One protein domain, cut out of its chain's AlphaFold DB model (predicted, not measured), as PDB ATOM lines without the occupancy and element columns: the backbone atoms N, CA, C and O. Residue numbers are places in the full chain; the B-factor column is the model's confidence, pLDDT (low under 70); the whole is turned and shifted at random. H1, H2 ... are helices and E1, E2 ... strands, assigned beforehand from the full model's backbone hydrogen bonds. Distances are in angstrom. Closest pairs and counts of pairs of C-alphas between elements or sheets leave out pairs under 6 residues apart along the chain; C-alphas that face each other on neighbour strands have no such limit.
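AT A GLANCE: This is residues 11 to 52 of the 55 residues of an uncharacterized protein of Microbacterium sp. RU33B (UniProt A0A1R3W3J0). With little regular structure, the domain is a small looped body with a free tail, residues 41 to 52, that makes much of its length. Helix H1 lies at the other end, and strands E1 and E2 pair side by side in the body. The 42 printed residues hold H1, E1, E2 in that order, a mixed class with 12 residues in named elements; the sheet, E1 then E2, is parallel. The whole is only just extended, close to loose, with a radius of gyration of the C-alphas of 13.9 A and spans of 44 by 20 by 14 A.

HOW THE PARTS SIT: H1, residues 11 to 15, is apart from E2, residues 36 to 38. In H1, 0 of 1 O i to N i+4 pairs and 1 of 2 O i to N i+3 pairs are within hydrogen-bond range. E1, residues 23 to 26, and E2 are parallel neighbours at 38 degrees. C-alphas 26 and 38 face each other at 4.6 A; N 24 and O 36 are within hydrogen-bond range at 2.9 A.

IN THESE COORDINATES: H1 begins at C-alpha 11 (-4.533, 0.302, -46.133) and measures 8.2 A, E1 9.1 A, and E2 6.5 A, ending at C-alpha 38 (0.450, -20.026, -36.050).

THE WHOLE: The C-alphas farthest apart, of Asp 14 and Glu 50, are 44.1 A apart. The printed part has no cut, and both links are short. Mean pLDDT of the printed part is 70.1; residues 11 to 22 are among the 18 under 70.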
ATOM      1  N   ALA A  11      -3.546  -0.722 -46.498       59.00
ATOM      2  CA  ALA A  11      -4.533   0.302 -46.133       59.00
ATOM      3  C   ALA A  11      -5.442  -0.130 -44.964       59.00
ATOM      4  O   ALA A  11      -5.830   0.690 -44.141       59.00
ATOM      5  N   GLU A  12      -5.739  -1.428 -44.860       60.22
ATOM      6  CA  GLU A  12      -6.540  -2.020 -43.774       60.22
ATOM      7  C   GLU A  12      -5.699  -2.297 -42.511       60.22
ATOM      8  O   GLU A  12      -6.217  -2.695 -41.466       60.22
ATOM      9  N   ARG A  13      -4.376  -2.112 -42.594       60.00
ATOM     10  CA  ARG A  13      -3.443  -2.362 -41.491       60.00
ATOM     11  C   ARG A  13      -3.595  -1.350 -40.362       60.00
ATOM     12  O   ARG A  13      -3.403  -1.721 -39.207       60.00
ATOM     13  N   ASP A  14      -3.954  -0.112 -40.693       60.19
ATOM     14  CA  ASP A  14      -4.168   0.966 -39.722       60.19
ATOM     15  C   ASP A  14      -5.404   0.726 -38.834       60.19
ATOM     16  O   ASP A  14      -5.475   1.241 -37.718       60.19
ATOM     17  N   GLU A  15      -6.362  -0.090 -39.292       65.25
ATOM     18  CA  GLU A  15      -7.561  -0.470 -38.527       65.25
ATOM     19  C   GLU A  15      -7.369  -1.761 -37.714       65.25
ATOM     20  O   GLU A  15      -8.201  -2.114 -36.871       65.25
ATOM     21  N   ALA A  16      -6.274  -2.486 -37.946       63.12
ATOM     22  CA  ALA A  16      -6.038  -3.780 -37.336       63.12
ATOM     23  C   ALA A  16      -5.304  -3.655 -35.991       63.12
ATOM     24  O   ALA A  16      -4.171  -3.180 -35.902       63.12
ATOM     25  N   GLU A  17      -5.931  -4.157 -34.925       67.12
ATOM     26  CA  GLU A  17      -5.338  -4.191 -33.584       67.12
ATOM     27  C   GLU A  17      -4.023  -4.995 -33.592       67.12
ATOM     28  O   GLU A  17      -4.001  -6.204 -33.872       67.12
ATOM     29  N   THR A  18      -2.912  -4.330 -33.265       64.06
ATOM     30  CA  THR A  18      -1.585  -4.951 -33.228       64.06
ATOM     31  C   THR A  18      -1.508  -5.931 -32.059       64.06
ATOM     32  O   THR A  18      -1.345  -5.547 -30.900       64.06
ATOM     33  N   LYS A  19      -1.622  -7.231 -32.344       63.25
ATOM     34  CA  LYS A  19      -1.500  -8.263 -31.308       63.25
ATOM     35  C   LYS A  19      -0.046  -8.336 -30.804       63.25
ATOM     36  O   LYS A  19       0.875  -8.418 -31.624       63.25
ATOM     37  N   PRO A  20       0.193  -8.330 -29.477       62.41
ATOM     38  CA  PRO A  20       1.540  -8.430 -28.927       62.41
ATOM     39  C   PRO A  20       2.153  -9.800 -29.243       62.41
ATOM     40  O   PRO A  20       1.504 -10.830 -29.084       62.41
ATOM     41  N   GLY A  21       3.421  -9.807 -29.659       67.56
ATOM     42  CA  GLY A  21       4.203 -11.033 -29.856       67.56
ATOM     43  C   GLY A  21       4.295 -11.546 -31.292       67.56
ATOM     44  O   GLY A  21       4.902 -12.592 -31.491       67.56
ATOM     45  N   GLY A  22       3.727 -10.847 -32.284       64.88
ATOM     46  CA  GLY A  22       3.939 -11.150 -33.710       64.88
ATOM     47  C   GLY A  22       3.424 -12.519 -34.179       64.88
ATOM     48  O   GLY A  22       3.552 -12.840 -35.352       64.88
ATOM     49  N   LEU A  23       2.810 -13.311 -33.297       72.44
ATOM     50  CA  LEU A  23       2.183 -14.592 -33.601       72.44
ATOM     51  C   LEU A  23       0.676 -14.395 -33.738       72.44
ATOM     52  O   LEU A  23       0.008 -13.880 -32.838       72.44
ATOM     53  N   GLY A  24       0.144 -14.776 -34.891       69.44
ATOM     54  CA  GLY A  24      -1.287 -14.759 -35.131       69.44
ATOM     55  C   GLY A  24      -1.984 -15.984 -34.551       69.44
ATOM     56  O   GLY A  24      -1.356 -16.886 -34.005       69.44
ATOM     57  N   GLN A  25      -3.312 -16.004 -34.658       74.88
ATOM     58  CA  GLN A  25      -4.091 -17.214 -34.373       74.88
ATOM     59  C   GLN A  25      -3.834 -18.267 -35.459       74.88
ATOM     60  O   GLN A  25      -3.301 -17.936 -36.520       74.88
ATOM     61  N   ASP A  26      -4.223 -19.519 -35.210       69.69
ATOM     62  CA  ASP A  26      -4.131 -20.584 -36.215       69.69
ATOM     63  C   ASP A  26      -4.770 -20.126 -37.531       69.69
ATOM     64  O   ASP A  26      -5.903 -19.637 -37.565       69.69
ATOM     65  N   GLY A  27      -3.990 -20.194 -38.612       62.78
ATOM     66  CA  GLY A  27      -4.413 -19.753 -39.944       62.78
ATOM     67  C   GLY A  27      -4.590 -18.238 -40.127       62.78
ATOM     68  O   GLY A  27      -5.078 -17.815 -41.170       62.78
ATOM     69  N   THR A  28      -4.203 -17.404 -39.158       76.19
ATOM     70  CA  THR A  28      -4.362 -15.942 -39.218       76.19
ATOM     71  C   THR A  28      -3.003 -15.255 -39.143       76.19
ATOM     72  O   THR A  28      -2.282 -15.430 -38.167       76.19
ATOM     73  N   ILE A  29      -2.651 -14.425 -40.129       77.75
ATOM     74  CA  ILE A  29      -1.461 -13.559 -40.059       77.75
ATOM     75  C   ILE A  29      -1.816 -12.323 -39.213       77.75
ATOM     76  O   ILE A  29      -2.824 -11.676 -39.502       77.75
ATOM     77  N   PRO A  30      -1.061 -11.984 -38.152       75.94
ATOM     78  CA  PRO A  30      -1.368 -10.816 -37.335       75.94
ATOM     79  C   PRO A  30      -0.928  -9.527 -38.038       75.94
ATOM     80  O   PRO A  30       0.035  -9.522 -38.803       75.94
ATOM     81  N   ALA A  31      -1.586  -8.413 -37.712       71.56
ATOM     82  CA  ALA A  31      -1.224  -7.079 -38.191       71.56
ATOM     83  C   ALA A  31       0.024  -6.534 -37.473       71.56
ATOM     84  O   ALA A  31      -0.019  -5.550 -36.743       71.56
ATOM     85  N   HIS A  32       1.149  -7.218 -37.656       73.06
ATOM     86  CA  HIS A  32       2.467  -6.870 -37.140       73.06
ATOM     87  C   HIS A  32       3.466  -6.933 -38.310       73.06
ATOM     88  O   HIS A  32       3.312  -7.806 -39.162       73.06
ATOM     89  N   PRO A  33       4.465  -6.032 -38.409       72.38
ATOM     90  CA  PRO A  33       5.465  -6.074 -39.493       72.38
ATOM     91  C   PRO A  33       6.160  -7.425 -39.624       72.38
ATOM     92  O   PRO A  33       6.341  -7.907 -40.735       72.38
ATOM     93  N   ASP A  34       6.439  -8.060 -38.490       72.00
ATOM     94  CA  ASP A  34       7.010  -9.408 -38.420       72.00
ATOM     95  C   ASP A  34       5.945 -10.467 -38.084       72.00
ATOM     96  O   ASP A  34       6.197 -11.407 -37.336       72.00
ATOM     97  N   GLY A  35       4.707 -10.252 -38.532       72.31
ATOM     98  CA  GLY A  35       3.575 -11.111 -38.217       72.31
ATOM     99  C   GLY A  35       3.673 -12.485 -38.878       72.31
ATOM    100  O   GLY A  35       3.711 -12.583 -40.102       72.31
ATOM    101  N   VAL A  36       3.643 -13.552 -38.082       75.00
ATOM    102  CA  VAL A  36       3.679 -14.942 -38.553       75.00
ATOM    103  C   VAL A  36       2.419 -15.677 -38.097       75.00
ATOM    104  O   VAL A  36       1.998 -15.555 -36.946       75.00
ATOM    105  N   ALA A  37       1.792 -16.440 -38.997       75.94
ATOM    106  CA  ALA A  37       0.640 -17.272 -38.649       75.94
ATOM    107  C   ALA A  37       1.075 -18.433 -37.756       75.94
ATOM    108  O   ALA A  37       2.115 -19.056 -37.988       75.94
ATOM    109  N   ALA A  38       0.246 -18.781 -36.774       72.12
ATOM    110  CA  ALA A  38       0.450 -20.026 -36.050       72.12
ATOM    111  C   ALA A  38       0.339 -21.219 -37.023       72.12
ATOM    112  O   ALA A  38      -0.509 -21.237 -37.919       72.12
ATOM    113  N   GLY A  39       1.278 -22.162 -36.901       66.44
ATOM    114  CA  GLY A  39       1.469 -23.269 -37.846       66.44
ATOM    115  C   GLY A  39       2.402 -22.965 -39.029       66.44
ATOM    116  O   GLY A  39       2.799 -23.889 -39.735       66.44
ATOM    117  N   HIS A  40       2.827 -21.710 -39.236       71.12
ATOM    118  CA  HIS A  40       3.857 -21.393 -40.225       71.12
ATOM    119  C   HIS A  40       5.245 -21.724 -39.663       71.12
ATOM    120  O   HIS A  40       5.844 -20.946 -38.925       71.12
ATOM    121  N   THR A  41       5.765 -22.898 -40.009       69.81
ATOM    122  CA  THR A  41       7.091 -23.364 -39.567       69.81
ATOM    123  C   THR A  41       8.233 -22.828 -40.436       69.81
ATOM    124  O   THR A  41       9.398 -23.077 -40.135       69.81
ATOM    125  N   GLY A  42       7.923 -22.117 -41.529       69.44
ATOM    126  CA  GLY A  42       8.897 -21.679 -42.536       69.44
ATOM    127  C   GLY A  42       9.493 -22.822 -43.370       69.44
ATOM    128  O   GLY A  42      10.247 -22.570 -44.308       69.44
ATOM    129  N   VAL A  43       9.147 -24.073 -43.056       73.44
ATOM    130  CA  VAL A  43       9.540 -25.262 -43.810       73.44
ATOM    131  C   VAL A  43       8.480 -25.515 -44.875       73.44
ATOM    132  O   VAL A  43       7.283 -25.394 -44.612       73.44
ATOM    133  N   GLN A  44       8.908 -25.857 -46.088       72.69
ATOM    134  CA  GLN A  44       7.979 -26.306 -47.117       72.69
ATOM    135  C   GLN A  44       7.288 -27.581 -46.616       72.69
ATOM    136  O   GLN A  44       7.961 -28.581 -46.378       72.69
ATOM    137  N   SER A  45       5.965 -27.531 -46.442       70.94
ATOM    138  CA  SER A  45       5.175 -28.725 -46.144       70.94
ATOM    139  C   SER A  45       5.227 -29.638 -47.366       70.94
ATOM    140  O   SER A  45       4.764 -29.270 -48.449       70.94
ATOM    141  N   THR A  46       5.880 -30.780 -47.212       75.00
ATOM    142  CA  THR A  46       5.878 -31.880 -48.172       75.00
ATOM    143  C   THR A  46       5.014 -32.962 -47.549       75.00
ATOM    144  O   THR A  46       5.278 -33.359 -46.421       75.00
ATOM    145  N   PHE A  47       3.937 -33.349 -48.231       78.44
ATOM    146  CA  PHE A  47       3.091 -34.445 -47.771       78.44
ATOM    147  C   PHE A  47       3.815 -35.733 -48.150       78.44
ATOM    148  O   PHE A  47       3.876 -36.088 -49.332       78.44
ATOM    149  N   GLU A  48       4.460 -36.362 -47.175       79.38
ATOM    150  CA  GLU A  48       5.162 -37.618 -47.411       79.38
ATOM    151  C   GLU A  48       4.143 -38.768 -47.474       79.38
ATOM    152  O   GLU A  48       3.156 -38.743 -46.743       79.38
ATOM    153  N   PRO A  49       4.364 -39.812 -48.295       76.38
ATOM    154  CA  PRO A  49       3.450 -40.957 -48.374       76.38
ATOM    155  C   PRO A  49       3.215 -41.665 -47.031       76.38
ATOM    156  O   PRO A  49       2.210 -42.342 -46.870       76.38
ATOM    157  N   GLU A  50       4.142 -41.531 -46.078       74.75
ATOM    158  CA  GLU A  50       4.006 -42.065 -44.715       74.75
ATOM    159  C   GLU A  50       3.030 -41.257 -43.835       74.75
ATOM    160  O   GLU A  50       2.597 -41.767 -42.806       74.75
ATOM    161  N   GLU A  51       2.677 -40.023 -44.221       72.56
ATOM    162  CA  GLU A  51       1.661 -39.188 -43.554       72.56
ATOM    163  C   GLU A  51       0.240 -39.445 -44.087       72.56
ATOM    164  O   GLU A  51      -0.732 -38.945 -43.518       72.56
ATOM    165  N   ASP A  52       0.110 -40.230 -45.161       73.00
ATOM    166  CA  ASP A  52      -1.167 -40.676 -45.716       73.00
ATOM    167  C   ASP A  52      -1.417 -42.140 -45.337       73.00
ATOM    168  O   ASP A  52      -1.290 -43.065 -46.142       73.00
TER     169      ASP A  52